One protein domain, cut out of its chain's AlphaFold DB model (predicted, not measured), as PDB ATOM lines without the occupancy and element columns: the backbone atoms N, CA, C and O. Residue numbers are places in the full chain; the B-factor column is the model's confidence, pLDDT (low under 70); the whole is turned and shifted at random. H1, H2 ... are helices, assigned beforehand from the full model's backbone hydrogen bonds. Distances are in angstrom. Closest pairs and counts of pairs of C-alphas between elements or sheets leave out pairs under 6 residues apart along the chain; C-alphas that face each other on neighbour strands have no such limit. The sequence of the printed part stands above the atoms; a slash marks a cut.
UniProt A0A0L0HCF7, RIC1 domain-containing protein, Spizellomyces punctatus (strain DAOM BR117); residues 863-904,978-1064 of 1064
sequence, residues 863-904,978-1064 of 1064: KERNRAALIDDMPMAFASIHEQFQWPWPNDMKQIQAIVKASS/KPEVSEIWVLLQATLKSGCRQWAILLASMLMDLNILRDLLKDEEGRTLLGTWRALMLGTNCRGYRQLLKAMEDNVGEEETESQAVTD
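AT A GLANCE: This is residues 863 to 904 and 978 to 1064 of the 1064 residues of the protein "RIC1 domain-containing protein" of Spizellomyces punctatus (strain DAOM BR117) (UniProt A0A0L0HCF7). Look for H4 in the core, with H3 and H5 beside it running the opposite way; H1 and the folded-back pair H6 and H7 pack around this core, and H2 spans one end from H7 to H3. The tail from 1053 to 1064 sticks out as an arm. You find 129 printed residues with seven named helices, H1 to H7 in order, and no named strand: all helix, mostly crossed packing. The whole is compact, radius of gyration of the C-alphas 15.4 A, spanning 52 by 35 by 28 A.

HOW THE PARTS SIT: Start at H1, residues 874 to 884: it only just touches H6, residues 1020 to 1035, with 3 pairs of C-alphas within 8 A, through 1028 to 1032 of H6 alone; the closest C-alphas, Pro 875 and Leu 1032, are 6.2 A apart. H2, residues 893 to 903, touches H3, residues 978 to 993, about perpendicular at 80 degrees, closest C-alphas Ser 903 and Lys 978 at 5.3 A. H3 and H4, residues 997 to 1006, touch as a hairpin at a shallow tilt of 24 degrees, closest C-alphas Leu 988 and Ala 1000 at 5.4 A. H4 and H5, residues 1010 to 1018, form another, at 25 degrees, closest C-alphas Ala 1004 and Leu 1013 at 6.2 A. H5 and H6 touch only at the corner. H6 and H7, residues 1039 to 1058, form a hairpin at a steep tilt of 40 degrees, closest C-alphas Met 1033 and Tyr 1041 at 5.8 A. Each O i to N i+4 pair is within hydrogen-bond range in H1 to H5, 8 of 12 in H6 and 14 of 16 in H7.

IN THESE COORDINATES: Find C-alpha 874 at (-13.744, -51.493, 54.001), where H1 begins; H7 runs 29.0 A to C-alpha 1058 at (-1.425, -22.384, 42.165). H3 is 23.4 A long, and H6, 23.8 A, has a kink of 29 degrees near residue 1028.

THE WHOLE: Residues 905 to 977 are not printed; C-alphas 904 and 978 are 8.3 A apart. No link printed whole is long. Among the residues under 70 in pLDDT are 1050 to 1064.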
ATOM      1  N   LYS A 863     -30.117 -41.799  61.371       80.81
ATOM      2  CA  LYS A 863     -30.179 -42.322  62.748       80.81
ATOM      3  C   LYS A 863     -29.147 -43.426  63.007       80.81
ATOM      4  O   LYS A 863     -28.582 -43.494  64.097       80.81
ATOM      5  N   GLU A 864     -28.885 -44.281  62.019       80.88
ATOM      6  CA  GLU A 864     -27.991 -45.447  62.135       80.88
ATOM      7  C   GLU A 864     -26.564 -45.202  61.595       80.88
ATOM      8  O   GLU A 864     -25.733 -46.115  61.624       80.88
ATOM      9  N   ARG A 865     -26.237 -43.969  61.166       77.25
ATOM     10  CA  ARG A 865     -24.948 -43.587  60.545       77.25
ATOM     11  C   ARG A 865     -23.708 -43.960  61.360       77.25
ATOM     12  O   ARG A 865     -22.698 -44.348  60.791       77.25
ATOM     13  N   ASN A 866     -23.814 -43.882  62.688       77.56
ATOM     14  CA  ASN A 866     -22.735 -44.190  63.636       77.56
ATOM     15  C   ASN A 866     -22.888 -45.583  64.278       77.56
ATOM     16  O   ASN A 866     -22.254 -45.871  65.291       77.56
ATOM     17  N   ARG A 867     -23.795 -46.415  63.755       81.50
ATOM     18  CA  ARG A 867     -24.152 -47.736  64.286       81.50
ATOM     19  C   ARG A 867     -24.129 -48.770  63.161       81.50
ATOM     20  O   ARG A 867     -23.052 -49.163  62.737       81.50
ATOM     21  N   ALA A 868     -25.286 -49.228  62.674       75.31
ATOM     22  CA  ALA A 868     -25.352 -50.302  61.682       75.31
ATOM     23  C   ALA A 868     -24.881 -49.900  60.275       75.31
ATOM     24  O   ALA A 868     -24.565 -50.781  59.482       75.31
ATOM     25  N   ALA A 869     -24.841 -48.601  59.960       76.94
ATOM     26  CA  ALA A 869     -24.349 -48.101  58.677       76.94
ATOM     27  C   ALA A 869     -22.835 -47.804  58.673       76.94
ATOM     28  O   ALA A 869     -22.313 -47.369  57.645       76.94
ATOM     29  N   LEU A 870     -22.128 -48.047  59.784       82.31
ATOM     30  CA  LEU A 870     -20.669 -47.972  59.847       82.31
ATOM     31  C   LEU A 870     -20.056 -49.244  59.239       82.31
ATOM     32  O   LEU A 870     -20.520 -50.351  59.503       82.31
ATOM     33  N   ILE A 871     -19.030 -49.084  58.406       82.62
ATOM     34  CA  ILE A 871     -18.315 -50.179  57.753       82.62
ATOM     35  C   ILE A 871     -17.137 -50.594  58.634       82.62
ATOM     36  O   ILE A 871     -16.171 -49.843  58.777       82.62
ATOM     37  N   ASP A 872     -17.203 -51.809  59.179       81.69
ATOM     38  CA  ASP A 872     -16.132 -52.370  60.010       81.69
ATOM     39  C   ASP A 872     -14.928 -52.837  59.160       81.69
ATOM     40  O   ASP A 872     -13.777 -52.678  59.566       81.69
ATOM     41  N   ASP A 873     -15.177 -53.371  57.955       83.56
ATOM     42  CA  ASP A 873     -14.164 -53.858  57.005       83.56
ATOM     43  C   ASP A 873     -14.397 -53.268  55.600       83.56
ATOM     44  O   ASP A 873     -15.220 -53.746  54.813       83.56
ATOM     45  N   MET A 874     -13.659 -52.199  55.287       81.31
ATOM     46  CA  MET A 874     -13.744 -51.493  54.001       81.31
ATOM     47  C   MET A 874     -13.373 -52.380  52.792       81.31
ATOM     48  O   MET A 874     -14.109 -52.341  51.804       81.31
ATOM     49  N   PRO A 875     -12.290 -53.189  52.819       82.94
ATOM     50  CA  PRO A 875     -12.001 -54.173  51.772       82.94
ATOM     51  C   PRO A 875     -13.127 -55.168  51.485       82.94
ATOM     52  O   PRO A 875     -13.486 -55.355  50.320       82.94
ATOM     53  N   MET A 876     -13.697 -55.788  52.520       83.56
ATOM     54  CA  MET A 876     -14.757 -56.785  52.349       83.56
ATOM     55  C   MET A 876     -16.050 -56.150  51.832       83.56
ATOM     56  O   MET A 876     -16.680 -56.689  50.918       83.56
ATOM     57  N   ALA A 877     -16.412 -54.971  52.350       84.19
ATOM     58  CA  ALA A 877     -17.549 -54.205  51.856       84.19
ATOM     59  C   ALA A 877     -17.365 -53.821  50.381       84.19
ATOM     60  O   ALA A 877     -18.268 -54.027  49.574       84.19
ATOM     61  N   PHE A 878     -16.181 -53.340  49.994       86.06
ATOM     62  CA  PHE A 878     -15.896 -52.953  48.614       86.06
ATOM     63  C   PHE A 878     -15.982 -54.137  47.643       86.06
ATOM     64  O   PHE A 878     -16.621 -54.028  46.597       86.06
ATOM     65  N   ALA A 879     -15.413 -55.289  48.012       83.50
ATOM     66  CA  ALA A 879     -15.534 -56.511  47.220       83.50
ATOM     67  C   ALA A 879     -16.995 -56.980  47.094       83.50
ATOM     68  O   ALA A 879     -17.428 -57.359  46.006       83.50
ATOM     69  N   SER A 880     -17.771 -56.888  48.180       85.88
ATOM     70  CA  SER A 880     -19.182 -57.277  48.187       85.88
ATOM     71  C   SER A 880     -20.048 -56.385  47.293       85.88
ATOM     72  O   SER A 880     -20.906 -56.901  46.582       85.88
ATOM     73  N   ILE A 881     -19.830 -55.063  47.271       86.19
ATOM     74  CA  ILE A 881     -20.586 -54.160  46.384       86.19
ATOM     75  C   ILE A 881     -20.249 -54.456  44.912       86.19
ATOM     76  O   ILE A 881     -21.146 -54.504  44.073       86.19
ATOM     77  N   HIS A 882     -18.981 -54.727  44.592       84.06
ATOM     78  CA  HIS A 882     -18.585 -55.150  43.245       84.06
ATOM     79  C   HIS A 882     -19.317 -56.419  42.789       84.06
ATOM     80  O   HIS A 882     -19.825 -56.464  41.672       84.06
ATOM     81  N   GLU A 883     -19.420 -57.426  43.656       84.12
ATOM     82  CA  GLU A 883     -20.161 -58.657  43.372       84.12
ATOM     83  C   GLU A 883     -21.671 -58.398  43.217       84.12
ATOM     84  O   GLU A 883     -22.284 -58.855  42.254       84.12
ATOM     85  N   GLN A 884     -22.268 -57.600  44.111       83.88
ATOM     86  CA  GLN A 884     -23.706 -57.292  44.112       83.88
ATOM     87  C   GLN A 884     -24.188 -56.574  42.851       83.88
ATOM     88  O   GLN A 884     -25.302 -56.824  42.385       83.88
ATOM     89  N   PHE A 885     -23.380 -55.664  42.310       82.81
ATOM     90  CA  PHE A 885     -23.692 -54.929  41.082       82.81
ATOM     91  C   PHE A 885     -23.089 -55.577  39.830       82.81
ATOM     92  O   PHE A 885     -23.150 -54.971  38.767       82.81
ATOM     93  N   GLN A 886     -22.467 -56.761  39.959       78.00
ATOM     94  CA  GLN A 886     -21.647 -57.387  38.911       78.00
ATOM     95  C   GLN A 886     -20.657 -56.389  38.274       78.00
ATOM     96  O   GLN A 886     -20.320 -56.463  37.092       78.00
ATOM     97  N   TRP A 887     -20.193 -55.419  39.069       79.31
ATOM     98  CA  TRP A 887     -19.397 -54.307  38.588       79.31
ATOM     99  C   TRP A 887     -17.966 -54.795  38.339       79.31
ATOM    100  O   TRP A 887     -17.294 -55.241  39.276       79.31
ATOM    101  N   PRO A 888     -17.458 -54.712  37.100       77.50
ATOM    102  CA  PRO A 888     -16.142 -55.219  36.763       77.50
ATOM    103  C   PRO A 888     -15.058 -54.458  37.527       77.50
ATOM    104  O   PRO A 888     -15.132 -53.243  37.729       77.50
ATOM    105  N   TRP A 889     -14.005 -55.173  37.916       81.12
ATOM    106  CA  TRP A 889     -12.808 -54.540  38.449       81.12
ATOM    107  C   TRP A 889     -12.120 -53.742  37.321       81.12
ATOM    108  O   TRP A 889     -11.778 -54.309  36.281       81.12
ATOM    109  N   PRO A 890     -11.956 -52.420  37.471       78.12
ATOM    110  CA  PRO A 890     -11.619 -51.525  36.369       78.12
ATOM    111  C   PRO A 890     -10.150 -51.615  35.952       78.12
ATOM    112  O   PRO A 890      -9.255 -51.190  36.675       78.12
ATOM    113  N   ASN A 891      -9.882 -52.081  34.734       75.44
ATOM    114  CA  ASN A 891      -8.516 -52.122  34.196       75.44
ATOM    115  C   ASN A 891      -7.999 -50.744  33.740       75.44
ATOM    116  O   ASN A 891      -6.789 -50.506  33.764       75.44
ATOM    117  N   ASP A 892      -8.902 -49.839  33.355       74.69
ATOM    118  CA  ASP A 892      -8.606 -48.461  32.947       74.69
ATOM    119  C   ASP A 892      -9.700 -47.510  33.465       74.69
ATOM    120  O   ASP A 892     -10.897 -47.760  33.294       74.69
ATOM    121  N   MET A 893      -9.288 -46.408  34.089       75.31
ATOM    122  CA  MET A 893     -10.173 -45.366  34.612       75.31
ATOM    123  C   MET A 893     -11.030 -44.719  33.512       75.31
ATOM    124  O   MET A 893     -12.218 -44.463  33.724       75.31
ATOM    125  N   LYS A 894     -10.470 -44.487  32.316       73.00
ATOM    126  CA  LYS A 894     -11.190 -43.813  31.218       73.00
ATOM    127  C   LYS A 894     -12.319 -44.667  30.647       73.00
ATOM    128  O   LYS A 894     -13.316 -44.127  30.173       73.00
ATOM    129  N   GLN A 895     -12.180 -45.989  30.724       74.69
ATOM    130  CA  GLN A 895     -13.177 -46.936  30.237       74.69
ATOM    131  C   GLN A 895     -14.457 -46.885  31.081       74.69
ATOM    132  O   GLN A 895     -15.548 -46.776  30.526       74.69
ATOM    133  N   ILE A 896     -14.336 -46.886  32.412       72.25
ATOM    134  CA  ILE A 896     -15.498 -46.770  33.306       72.25
ATOM    135  C   ILE A 896     -16.140 -45.386  33.204       72.25
ATOM    136  O   ILE A 896     -17.360 -45.291  33.109       72.25
ATOM    137  N   GLN A 897     -15.345 -44.314  33.130       74.44
ATOM    138  CA  GLN A 897     -15.887 -42.965  32.936       74.44
ATOM    139  C   GLN A 897     -16.653 -42.823  31.613       74.44
ATOM    140  O   GLN A 897     -17.639 -42.089  31.558       74.44
ATOM    141  N   ALA A 898     -16.235 -43.523  30.554       69.00
ATOM    142  CA  ALA A 898     -16.971 -43.570  29.294       69.00
ATOM    143  C   ALA A 898     -18.300 -44.335  29.428       69.00
ATOM    144  O   ALA A 898     -19.308 -43.869  28.905       69.00
ATOM    145  N   ILE A 899     -18.327 -45.450  30.170       70.62
ATOM    146  CA  ILE A 899     -19.554 -46.217  30.449       70.62
ATOM    147  C   ILE A 899     -20.540 -45.384  31.280       70.62
ATOM    148  O   ILE A 899     -21.709 -45.283  30.922       70.62
ATOM    149  N   VAL A 900     -20.069 -44.715  32.337       70.94
ATOM    150  CA  VAL A 900     -20.905 -43.835  33.174       70.94
ATOM    151  C   VAL A 900     -21.462 -42.663  32.354       70.94
ATOM    152  O   VAL A 900     -22.652 -42.371  32.445       70.94
ATOM    153  N   LYS A 901     -20.646 -42.043  31.486       70.06
ATOM    154  CA  LYS A 901     -21.085 -40.964  30.576       70.06
ATOM    155  C   LYS A 901     -22.057 -41.427  29.487       70.06
ATOM    156  O   LYS A 901     -22.911 -40.650  29.077       70.06
ATOM    157  N   ALA A 902     -21.926 -42.659  28.998       62.75
ATOM    158  CA  ALA A 902     -22.841 -43.235  28.010       62.75
ATOM    159  C   ALA A 902     -24.189 -43.655  28.626       62.75
ATOM    160  O   ALA A 902     -25.201 -43.705  27.927       62.75
ATOM    161  N   SER A 903     -24.204 -43.949  29.930       60.53
ATOM    162  CA  SER A 903     -25.414 -44.285  30.687       60.53
ATOM    163  C   SER A 903     -26.154 -43.059  31.234       60.53
ATOM    164  O   SER A 903     -27.350 -43.153  31.492       60.53
ATOM    165  N   SER A 904     -25.496 -41.905  31.379       54.94
ATOM    166  CA  SER A 904     -26.164 -40.642  31.711       54.94
ATOM    167  C   SER A 904     -26.888 -40.073  30.485       54.94
ATOM    168  O   SER A 904     -26.250 -39.501  29.602       54.94
ATOM    169  N   LYS A 978     -27.398 -50.138  31.664       60.50
ATOM    170  CA  LYS A 978     -27.846 -48.777  32.051       60.50
ATOM    171  C   LYS A 978     -28.578 -48.693  33.418       60.50
ATOM    172  O   LYS A 978     -28.325 -47.716  34.132       60.50
ATOM    173  N   PRO A 979     -29.455 -49.644  33.813       59.34
ATOM    174  CA  PRO A 979     -30.129 -49.589  35.115       59.34
ATOM    175  C   PRO A 979     -29.165 -49.705  36.306       59.34
ATOM    176  O   PRO A 979     -29.314 -48.969  37.279       59.34
ATOM    177  N   GLU A 980     -28.101 -50.507  36.213       70.31
ATOM    178  CA  GLU A 980     -27.148 -50.708  37.320       70.31
ATOM    179  C   GLU A 980     -26.361 -49.438  37.677       70.31
ATOM    180  O   GLU A 980     -26.163 -49.137  38.854       70.31
ATOM    181  N   VAL A 981     -25.962 -48.644  36.677       75.69
ATOM    182  CA  VAL A 981     -25.292 -47.347  36.905       75.69
ATOM    183  C   VAL A 981     -26.238 -46.360  37.599       75.69
ATOM    184  O   VAL A 981     -25.815 -45.595  38.466       75.69
ATOM    185  N   SER A 982     -27.524 -46.396  37.239       73.94
ATOM    186  CA  SER A 982     -28.556 -45.529  37.813       73.94
ATOM    187  C   SER A 982     -28.877 -45.913  39.265       73.94
ATOM    188  O   SER A 982     -28.957 -45.027  40.116       73.94
ATOM    189  N   GLU A 983     -28.972 -47.214  39.575       79.12
ATOM    190  CA  GLU A 983     -29.135 -47.736  40.945       79.12
ATOM    191  C   GLU A 983     -28.006 -47.246  41.876       79.12
ATOM    192  O   GLU A 983     -28.271 -46.720  42.962       79.12
ATOM    193  N   ILE A 984     -26.745 -47.359  41.433       81.94
ATOM    194  CA  ILE A 984     -25.562 -46.918  42.196       81.94
ATOM    195  C   ILE A 984     -25.607 -45.407  42.446       81.94
ATOM    196  O   ILE A 984     -25.288 -44.955  43.547       81.94
ATOM    197  N   TRP A 985     -26.027 -44.616  41.454       81.56
ATOM    198  CA  TRP A 985     -26.094 -43.159  41.584       81.56
ATOM    199  C   TRP A 985     -27.123 -42.718  42.626       81.56
ATOM    200  O   TRP A 985     -26.849 -41.818  43.421       81.56
ATOM    201  N   VAL A 986     -28.292 -43.361  42.679       80.44
ATOM    202  CA  VAL A 986     -29.304 -43.012  43.685       80.44
ATOM    203  C   VAL A 986     -28.884 -43.452  45.089       80.44
ATOM    204  O   VAL A 986     -29.052 -42.679  46.032       80.44
ATOM    205  N   LEU A 987     -28.267 -44.630  45.241       83.31
ATOM    206  CA  LEU A 987     -27.696 -45.053  46.527       83.31
ATOM    207  C   LEU A 987     -26.570 -44.115  46.987       83.31
ATOM    208  O   LEU A 987     -26.472 -43.794  48.174       83.31
ATOM    209  N   LEU A 988     -25.756 -43.611  46.055       84.31
ATOM    210  CA  LEU A 988     -24.746 -42.598  46.345       84.31
ATOM    211  C   LEU A 988     -25.401 -41.304  46.851       84.31
ATOM    212  O   LEU A 988     -24.993 -40.779  47.878       84.31
ATOM    213  N   GLN A 989     -26.461 -40.815  46.205       81.75
ATOM    214  CA  GLN A 989     -27.171 -39.619  46.676       81.75
ATOM    215  C   GLN A 989     -27.823 -39.811  48.053       81.75
ATOM    216  O   GLN A 989     -27.728 -38.921  48.899       81.75
ATOM    217  N   ALA A 990     -28.442 -40.968  48.305       79.88
ATOM    218  CA  ALA A 990     -29.054 -41.274  49.596       79.88
ATOM    219  C   ALA A 990     -28.007 -41.313  50.726       79.88
ATOM    220  O   ALA A 990     -28.210 -40.698  51.771       79.88
ATOM    221  N   THR A 991     -26.856 -41.956  50.488       83.00
ATOM    222  CA  THR A 991     -25.750 -42.039  51.463       83.00
ATOM    223  C   THR A 991     -25.018 -40.709  51.671       83.00
ATOM    224  O   THR A 991     -24.575 -40.430  52.787       83.00
ATOM    225  N   LEU A 992     -24.929 -39.857  50.639       81.12
ATOM    226  CA  LEU A 992     -24.411 -38.486  50.746       81.12
ATOM    227  C   LEU A 992     -25.292 -37.624  51.656       81.12
ATOM    228  O   LEU A 992     -24.781 -36.968  52.562       81.12
ATOM    229  N   LYS A 993     -26.612 -37.641  51.435       79.88
ATOM    230  CA  LYS A 993     -27.563 -36.845  52.223       79.88
ATOM    231  C   LYS A 993     -27.666 -37.308  53.674       79.88
ATOM    232  O   LYS A 993     -27.778 -36.471  54.560       79.88
ATOM    233  N   SER A 994     -27.605 -38.618  53.921       79.56
ATOM    234  CA  SER A 994     -27.691 -39.185  55.274       79.56
ATOM    235  C   SER A 994     -26.383 -39.085  56.074       79.56
ATOM    236  O   SER A 994     -26.342 -39.462  57.248       79.56
ATOM    237  N   GLY A 995     -25.296 -38.603  55.457       77.88
ATOM    238  CA  GLY A 995     -23.981 -38.488  56.089       77.88
ATOM    239  C   GLY A 995     -23.235 -39.820  56.253       77.88
ATOM    240  O   GLY A 995     -22.274 -39.891  57.018       77.88
ATOM    241  N   CYS A 996     -23.629 -40.878  55.538       83.25
ATOM    242  CA  CYS A 996     -22.955 -42.183  55.547       83.25
ATOM    243  C   CYS A 996     -21.688 -42.157  54.669       83.25
ATOM    244  O   CYS A 996     -21.624 -42.772  53.601       83.25
ATOM    245  N   ARG A 997     -20.664 -41.424  55.128       79.44
ATOM    246  CA  ARG A 997     -19.456 -41.070  54.356       79.44
ATOM    247  C   ARG A 997     -18.675 -42.272  53.812       79.44
ATOM    248  O   ARG A 997     -18.227 -42.228  52.672       79.44
ATOM    249  N   GLN A 998     -18.533 -43.352  54.582       85.25
ATOM    250  CA  GLN A 998     -17.780 -44.543  54.157       85.25
ATOM    251  C   GLN A 998     -18.422 -45.239  52.943       85.25
ATOM    252  O   GLN A 998     -17.734 -45.504  51.959       85.25
ATOM    253  N   TRP A 999     -19.745 -45.450  52.961       85.75
ATOM    254  CA  TRP A 999     -20.489 -46.009  51.824       85.75
ATOM    255  C   TRP A 999     -20.450 -45.089  50.600       85.75
ATOM    256  O   TRP A 999     -20.229 -45.565  49.486       85.75
ATOM    257  N   ALA A1000     -20.591 -43.775  50.804       84.00
ATOM    258  CA  ALA A1000     -20.525 -42.795  49.722       84.00
ATOM    259  C   ALA A1000     -19.148 -42.783  49.030       84.00
ATOM    260  O   ALA A1000     -19.078 -42.723  47.804       84.00
ATOM    261  N   ILE A1001     -18.053 -42.922  49.790       85.12
ATOM    262  CA  ILE A1001     -16.696 -43.040  49.237       85.12
ATOM    263  C   ILE A1001     -16.559 -44.310  48.385       85.12
ATOM    264  O   ILE A1001     -16.008 -44.241  47.285       85.12
ATOM    265  N   LEU A1002     -17.063 -45.464  48.843       86.94
ATOM    266  CA  LEU A1002     -16.988 -46.717  48.078       86.94
ATOM    267  C   LEU A1002     -17.775 -46.632  46.759       86.94
ATOM    268  O   LEU A1002     -17.234 -46.965  45.705       86.94
ATOM    269  N   LEU A1003     -19.011 -46.121  46.791       85.50
ATOM    270  CA  LEU A1003     -19.848 -45.973  45.592       85.50
ATOM    271  C   LEU A1003     -19.293 -44.926  44.612       85.50
ATOM    272  O   LEU A1003     -19.234 -45.178  43.408       85.50
ATOM    273  N   ALA A1004     -18.820 -43.777  45.109       84.00
ATOM    274  CA  ALA A1004     -18.183 -42.756  44.272       84.00
ATOM    275  C   ALA A1004     -16.876 -43.267  43.638       84.00
ATOM    276  O   ALA A1004     -16.555 -42.912  42.502       84.00
ATOM    277  N   SER A1005     -16.164 -44.159  44.335       85.81
ATOM    278  CA  SER A1005     -14.990 -44.845  43.790       85.81
ATOM    279  C   SER A1005     -15.350 -45.780  42.640       85.81
ATOM    280  O   SER A1005     -14.686 -45.731  41.609       85.81
ATOM    281  N   MET A1006     -16.417 -46.578  42.764       83.94
ATOM    282  CA  MET A1006     -16.887 -47.448  41.675       83.94
ATOM    283  C   MET A1006     -17.275 -46.657  40.423       83.94
ATOM    284  O   MET A1006     -16.940 -47.063  39.310       83.94
ATOM    285  N   LEU A1007     -17.917 -45.498  40.604       82.69
ATOM    286  CA  LEU A1007     -18.296 -44.593  39.514       82.69
ATOM    287  C   LEU A1007     -17.128 -43.760  38.954       82.69
ATOM    288  O   LEU A1007     -17.302 -43.086  37.939       82.69
ATOM    289  N   MET A1008     -15.943 -43.814  39.572       82.00
ATOM    290  CA  MET A1008     -14.764 -43.019  39.194       82.00
ATOM    291  C   MET A1008     -15.032 -41.500  39.172       82.00
ATOM    292  O   MET A1008     -14.456 -40.776  38.347       82.00
ATOM    293  N   ASP A1009     -15.911 -41.014  40.061       81.69
ATOM    294  CA  ASP A1009     -16.281 -39.598  40.152       81.69
ATOM    295  C   ASP A1009     -15.327 -38.838  41.082       81.69
ATOM    296  O   ASP A1009     -15.463 -38.822  42.308       81.69
ATOM    297  N   LEU A1010     -14.343 -38.188  40.463       78.00
ATOM    298  CA  LEU A1010     -13.319 -37.404  41.149       78.00
ATOM    299  C   LEU A1010     -13.889 -36.212  41.929       78.00
ATOM    300  O   LEU A1010     -13.303 -35.828  42.937       78.00
ATOM    301  N   ASN A1011     -15.000 -35.611  41.490       80.06
ATOM    302  CA  ASN A1011     -15.521 -34.397  42.122       80.06
ATOM    303  C   ASN A1011     -16.180 -34.727  43.462       80.06
ATOM    304  O   ASN A1011     -15.868 -34.105  44.473       80.06
ATOM    305  N   ILE A1012     -17.024 -35.761  43.481       81.19
ATOM    306  CA  ILE A1012     -17.708 -36.208  44.702       81.19
ATOM    307  C   ILE A1012     -16.699 -36.768  45.711       81.19
ATOM    308  O   ILE A1012     -16.784 -36.464  46.899       81.19
ATOM    309  N   LEU A1013     -15.707 -37.541  45.252       80.69
ATOM    310  CA  LEU A1013     -14.630 -38.036  46.119       80.69
ATOM    311  C   LEU A1013     -13.821 -36.893  46.734       80.69
ATOM    312  O   LEU A1013     -13.474 -36.957  47.911       80.69
ATOM    313  N   ARG A1014     -13.543 -35.837  45.961       78.19
ATOM    314  CA  ARG A1014     -12.837 -34.654  46.452       78.19
ATOM    315  C   ARG A1014     -13.638 -33.953  47.543       78.19
ATOM    316  O   ARG A1014     -13.090 -33.698  48.609       78.19
ATOM    317  N   ASP A1015     -14.918 -33.701  47.304       79.00
ATOM    318  CA  ASP A1015     -15.784 -33.038  48.279       79.00
ATOM    319  C   ASP A1015     -15.928 -33.866  49.569       79.00
ATOM    320  O   ASP A1015     -15.862 -33.320  50.666       79.00
ATOM    321  N   LEU A1016     -16.016 -35.197  49.462       78.69
ATOM    322  CA  LEU A1016     -16.106 -36.103  50.615       78.69
ATOM    323  C   LEU A1016     -14.815 -36.225  51.438       78.69
ATOM    324  O   LEU A1016     -14.879 -36.525  52.632       78.69
ATOM    325  N   LEU A1017     -13.650 -36.036  50.815       77.75
ATOM    326  CA  LEU A1017     -12.336 -36.246  51.437       77.75
ATOM    327  C   LEU A1017     -11.647 -34.941  51.890       77.75
ATOM    328  O   LEU A1017     -10.611 -35.015  52.553       77.75
ATOM    329  N   LYS A1018     -12.197 -33.759  51.559       73.69
ATOM    330  CA  LYS A1018     -11.638 -32.437  51.927       73.69
ATOM    331  C   LYS A1018     -11.754 -32.115  53.428       73.69
ATOM    332  O   LYS A1018     -10.819 -31.535  53.992       73.69
ATOM    333  N   ASP A1019     -12.863 -32.506  54.058       69.31
ATOM    334  CA  ASP A1019     -13.203 -32.197  55.459       69.31
ATOM    335  C   ASP A1019     -12.337 -32.961  56.486       69.31
ATOM    336  O   ASP A1019     -11.787 -34.021  56.179       69.31
ATOM    337  N   GLU A1020     -12.246 -32.472  57.735       64.38
ATOM    338  CA  GLU A1020     -11.419 -33.082  58.804       64.38
ATOM    339  C   GLU A1020     -11.717 -34.573  59.041       64.38
ATOM    340  O   GLU A1020     -10.789 -35.376  59.142       64.38
ATOM    341  N   GLU A1021     -12.990 -34.977  59.055       64.75
ATOM    342  CA  GLU A1021     -13.371 -36.394  59.174       64.75
ATOM    343  C   GLU A1021     -12.997 -37.198  57.914       64.75
ATOM    344  O   GLU A1021     -12.556 -38.345  58.010       64.75
ATOM    345  N   GLY A1022     -13.091 -36.593  56.726       66.50
ATOM    346  CA  GLY A1022     -12.710 -37.209  55.449       66.50
ATOM    347  C   GLY A1022     -11.208 -37.495  55.357       66.50
ATOM    348  O   GLY A1022     -10.806 -38.542  54.847       66.50
ATOM    349  N   ARG A1023     -10.371 -36.634  55.951       69.12
ATOM    350  CA  ARG A1023      -8.912 -36.831  56.037       69.12
ATOM    351  C   ARG A1023      -8.520 -38.062  56.854       69.12
ATOM    352  O   ARG A1023      -7.502 -38.679  56.551       69.12
ATOM    353  N   THR A1024      -9.325 -38.456  57.845       75.12
ATOM    354  CA  THR A1024      -9.081 -39.698  58.603       75.12
ATOM    355  C   THR A1024      -9.371 -40.943  57.758       75.12
ATOM    356  O   THR A1024      -8.611 -41.909  57.791       75.12
ATOM    357  N   LEU A1025     -10.412 -40.891  56.918       76.56
ATOM    358  CA  LEU A1025     -10.778 -41.958  55.981       76.56
ATOM    359  C   LEU A1025      -9.872 -42.008  54.742       76.56
ATOM    360  O   LEU A1025      -9.741 -43.072  54.139       76.56
ATOM    361  N   LEU A1026      -9.209 -40.900  54.389       76.88
ATOM    362  CA  LEU A1026      -8.273 -40.809  53.262       76.88
ATOM    363  C   LEU A1026      -7.157 -41.856  53.364       76.88
ATOM    364  O   LEU A1026      -6.840 -42.507  52.374       76.88
ATOM    365  N   GLY A1027      -6.582 -42.053  54.556       74.94
ATOM    366  CA  GLY A1027      -5.543 -43.063  54.781       74.94
ATOM    367  C   GLY A1027      -6.040 -44.484  54.499       74.94
ATOM    368  O   GLY A1027      -5.401 -45.237  53.762       74.94
ATOM    369  N   THR A1028      -7.222 -44.823  55.015       80.06
ATOM    370  CA  THR A1028      -7.867 -46.132  54.827       80.06
ATOM    371  C   THR A1028      -8.291 -46.357  53.373       80.06
ATOM    372  O   THR A1028      -8.081 -47.435  52.825       80.06
ATOM    373  N   TRP A1029      -8.833 -45.330  52.714       83.44
ATOM    374  CA  TRP A1029      -9.218 -45.371  51.302       83.44
ATOM    375  C   TRP A1029      -8.004 -45.526  50.376       83.44
ATOM    376  O   TRP A1029      -8.031 -46.345  49.458       83.44
ATOM    377  N   ARG A1030      -6.898 -44.820  50.650       80.19
ATOM    378  CA  ARG A1030      -5.627 -44.994  49.926       80.19
ATOM    379  C   ARG A1030      -5.103 -46.424  50.046       80.19
ATOM    380  O   ARG A1030      -4.737 -47.030  49.039       80.19
ATOM    381  N   ALA A1031      -5.104 -46.976  51.260       80.25
ATOM    382  CA  ALA A1031      -4.689 -48.356  51.504       80.25
ATOM    383  C   ALA A1031      -5.580 -49.364  50.756       80.25
ATOM    384  O   ALA A1031      -5.060 -50.289  50.129       80.25
ATOM    385  N   LEU A1032      -6.900 -49.143  50.742       83.81
ATOM    386  CA  LEU A1032      -7.863 -49.944  49.982       83.81
ATOM    387  C   LEU A1032      -7.555 -49.919  48.476       83.81
ATOM    388  O   LEU A1032      -7.403 -50.972  47.855       83.81
ATOM    389  N   MET A1033      -7.401 -48.728  47.888       82.75
ATOM    390  CA  MET A1033      -7.147 -48.577  46.450       82.75
ATOM    391  C   MET A1033      -5.823 -49.217  46.019       82.75
ATOM    392  O   MET A1033      -5.765 -49.858  44.968       82.75
ATOM    393  N   LEU A1034      -4.774 -49.125  46.843       79.69
ATOM    394  CA  LEU A1034      -3.492 -49.790  46.584       79.69
ATOM    395  C   LEU A1034      -3.581 -51.321  46.722       79.69
ATOM    396  O   LEU A1034      -2.968 -52.040  45.919       79.69
ATOM    397  N   GLY A1035      -4.363 -51.798  47.698       74.00
ATOM    398  CA  GLY A1035      -4.559 -53.212  48.025       74.00
ATOM    399  C   GLY A1035      -5.383 -54.008  47.008       74.00
ATOM    400  O   GLY A1035      -5.162 -55.206  46.864       74.00
ATOM    401  N   THR A1036      -6.263 -53.364  46.233       73.00
ATOM    402  CA  THR A1036      -7.143 -54.033  45.240       73.00
ATOM    403  C   THR A1036      -6.418 -54.616  44.012       73.00
ATOM    404  O   THR A1036      -7.042 -55.251  43.168       73.00
ATOM    405  N   ASN A1037      -5.103 -54.397  43.880       66.62
ATOM    406  CA  ASN A1037      -4.245 -54.824  42.759       66.62
ATOM    407  C   ASN A1037      -4.766 -54.470  41.345       66.62
ATOM    408  O   ASN A1037      -4.321 -55.033  40.346       66.62
ATOM    409  N   CYS A1038      -5.675 -53.495  41.262       78.31
ATOM    410  CA  CYS A1038      -6.428 -53.135  40.069       78.31
ATOM    411  C   CYS A1038      -5.892 -51.835  39.439       78.31
ATOM    412  O   CYS A1038      -5.699 -50.825  40.123       78.31
ATOM    413  N   ARG A1039      -5.618 -51.842  38.126       78.19
ATOM    414  CA  ARG A1039      -4.914 -50.734  37.451       78.19
ATOM    415  C   ARG A1039      -5.752 -49.451  37.368       78.19
ATOM    416  O   ARG A1039      -5.192 -48.375  37.569       78.19
ATOM    417  N   GLY A1040      -7.061 -49.544  37.140       80.75
ATOM    418  CA  GLY A1040      -7.959 -48.388  37.055       80.75
ATOM    419  C   GLY A1040      -8.159 -47.677  38.395       80.75
ATOM    420  O   GLY A1040      -8.145 -46.452  38.436       80.75
ATOM    421  N   TYR A1041      -8.230 -48.408  39.512       84.75
ATOM    422  CA  TYR A1041      -8.299 -47.792  40.847       84.75
ATOM    423  C   TYR A1041      -6.988 -47.118  41.269       84.75
ATOM    424  O   TYR A1041      -7.010 -46.057  41.890       84.75
ATOM    425  N   ARG A1042      -5.833 -47.654  40.850       80.44
ATOM    426  CA  ARG A1042      -4.542 -46.963  41.015       80.44
ATOM    427  C   ARG A1042      -4.444 -45.696  40.164       80.44
ATOM    428  O   ARG A1042      -3.836 -44.724  40.598       80.44
ATOM    429  N   GLN A1043      -5.040 -45.691  38.970       80.44
ATOM    430  CA  GLN A1043      -5.145 -44.485  38.142       80.44
ATOM    431  C   GLN A1043      -6.072 -43.439  38.774       80.44
ATOM    432  O   GLN A1043      -5.714 -42.269  38.765       80.44
ATOM    433  N   LEU A1044      -7.202 -43.851  39.366       81.62
ATOM    434  CA  LEU A1044      -8.090 -42.964  40.128       81.62
ATOM    435  C   LEU A1044      -7.357 -42.326  41.312       81.62
ATOM    436  O   LEU A1044      -7.430 -41.114  41.499       81.62
ATOM    437  N   LEU A1045      -6.617 -43.136  42.073       81.44
ATOM    438  CA  LEU A1045      -5.802 -42.661  43.187       81.44
ATOM    439  C   LEU A1045      -4.755 -41.642  42.715       81.44
ATOM    440  O   LEU A1045      -4.666 -40.555  43.276       81.44
ATOM    441  N   LYS A1046      -4.026 -41.957  41.638       78.88
ATOM    442  CA  LYS A1046      -3.027 -41.054  41.061       78.88
ATOM    443  C   LYS A1046      -3.648 -39.755  40.530       78.88
ATOM    444  O   LYS A1046      -3.105 -38.690  40.767       78.88
ATOM    445  N   ALA A1047      -4.810 -39.820  39.878       77.06
ATOM    446  CA  ALA A1047      -5.524 -38.636  39.395       77.06
ATOM    447  C   ALA A1047      -6.057 -37.750  40.537       77.06
ATOM    448  O   ALA A1047      -6.146 -36.533  40.374       77.06
ATOM    449  N   MET A1048      -6.402 -38.337  41.687       75.69
ATOM    450  CA  MET A1048      -6.711 -37.582  42.905       75.69
ATOM    451  C   MET A1048      -5.456 -36.924  43.498       75.69
ATOM    452  O   MET A1048      -5.541 -35.790  43.948       75.69
ATOM    453  N   GLU A1049      -4.301 -37.597  43.486       73.44
ATOM    454  CA  GLU A1049      -3.035 -37.073  44.025       73.44
ATOM    455  C   GLU A1049      -2.401 -35.988  43.138       73.44
ATOM    456  O   GLU A1049      -2.003 -34.947  43.656       73.44
ATOM    457  N   ASP A1050      -2.387 -36.179  41.815       66.88
ATOM    458  CA  ASP A1050      -1.840 -35.219  40.845       66.88
ATOM    459  C   ASP A1050      -2.628 -33.886  40.870       66.88
ATOM    460  O   ASP A1050      -2.032 -32.816  40.817       66.88
ATOM    461  N   ASN A1051      -3.957 -33.929  41.055       57.19
ATOM    462  CA  ASN A1051      -4.789 -32.719  41.185       57.19
ATOM    463  C   ASN A1051      -4.664 -32.020  42.552       57.19
ATOM    464  O   ASN A1051      -4.886 -30.818  42.640       57.19
ATOM    465  N   VAL A1052      -4.330 -32.743  43.628       54.56
ATOM    466  CA  VAL A1052      -4.032 -32.114  44.931       54.56
ATOM    467  C   VAL A1052      -2.686 -31.375  44.868       54.56
ATOM    468  O   VAL A1052      -2.535 -30.336  45.505       54.56
ATOM    469  N   GLY A1053      -1.746 -31.848  44.039       48.62
ATOM    470  CA  GLY A1053      -0.485 -31.154  43.751       48.62
ATOM    471  C   GLY A1053      -0.629 -29.874  42.910       48.62
ATOM    472  O   GLY A1053       0.208 -28.977  43.026       48.62
ATOM    473  N   GLU A1054      -1.691 -29.744  42.106       47.09
ATOM    474  CA  GLU A1054      -1.978 -28.521  41.334       47.09
ATOM    475  C   GLU A1054      -2.559 -27.387  42.212       47.09
ATOM    476  O   GLU A1054      -2.177 -26.230  42.035       47.09
ATOM    477  N   GLU A1055      -3.365 -27.687  43.244       45.31
ATOM    478  CA  GLU A1055      -3.835 -26.663  44.207       45.31
ATOM    479  C   GLU A1055      -2.686 -26.132  45.109       45.31
ATOM    480  O   GLU A1055      -2.695 -24.959  45.495       45.31
ATOM    481  N   GLU A1056      -1.645 -26.931  45.399       45.38
ATOM    482  CA  GLU A1056      -0.445 -26.458  46.126       45.38
ATOM    483  C   GLU A1056       0.491 -25.595  45.255       45.38
ATOM    484  O   GLU A1056       1.176 -24.715  45.782       45.38
ATOM    485  N   THR A1057       0.486 -25.775  43.928       43.66
ATOM    486  CA  THR A1057       1.318 -24.986  42.999       43.66
ATOM    487  C   THR A1057       0.636 -23.703  42.507       43.66
ATOM    488  O   THR A1057       1.319 -22.689  42.361       43.66
ATOM    489  N   GLU A1058      -0.697 -23.654  42.380       43.06
ATOM    490  CA  GLU A1058      -1.425 -22.384  42.165       43.06
ATOM    491  C   GLU A1058      -1.429 -21.477  43.410       43.06
ATOM    492  O   GLU A1058      -1.508 -20.253  43.287       43.06
ATOM    493  N   SER A1059      -1.227 -22.043  44.605       42.47
ATOM    494  CA  SER A1059      -1.045 -21.276  45.847       42.47
ATOM    495  C   SER A1059       0.355 -20.646  45.988       42.47
ATOM    496  O   SER A1059       0.532 -19.752  46.812       42.47
ATOM    497  N   GLN A1060       1.343 -21.067  45.185       41.94
ATOM    498  CA  GLN A1060       2.711 -20.512  45.183       41.94
ATOM    499  C   GLN A1060       2.992 -19.536  44.026       41.94
ATOM    500  O   GLN A1060       4.001 -18.847  44.066       41.94
ATOM    501  N   ALA A1061       2.100 -19.399  43.038       44.78
ATOM    502  CA  ALA A1061       2.255 -18.444  41.929       44.78
ATOM    503  C   ALA A1061       1.547 -17.084  42.150       44.78
ATOM    504  O   ALA A1061       1.509 -16.250  41.246       44.78
ATOM    505  N   VAL A1062       0.983 -16.841  43.343       49.34
ATOM    506  CA  VAL A1062       0.367 -15.551  43.738       49.34
ATOM    507  C   VAL A1062       1.109 -14.868  44.902       49.34
ATOM    508  O   VAL A1062       0.744 -13.769  45.315       49.34
ATOM    509  N   THR A1063       2.227 -15.424  45.367       43.00
ATOM    510  CA  THR A1063       3.185 -14.695  46.212       43.00
ATOM    511  C   THR A1063       4.615 -15.076  45.830       43.00
ATOM    512  O   THR A1063       5.069 -16.152  46.212       43.00
ATOM    513  N   ASP A1064       5.253 -14.127  45.134       32.38
ATOM    514  CA  ASP A1064       6.654 -13.987  44.685       32.38
ATOM    515  C   ASP A1064       7.023 -14.418  43.253       32.38
ATOM    516  O   ASP A1064       7.087 -15.629  42.944       32.38
TER     517      ASP A1064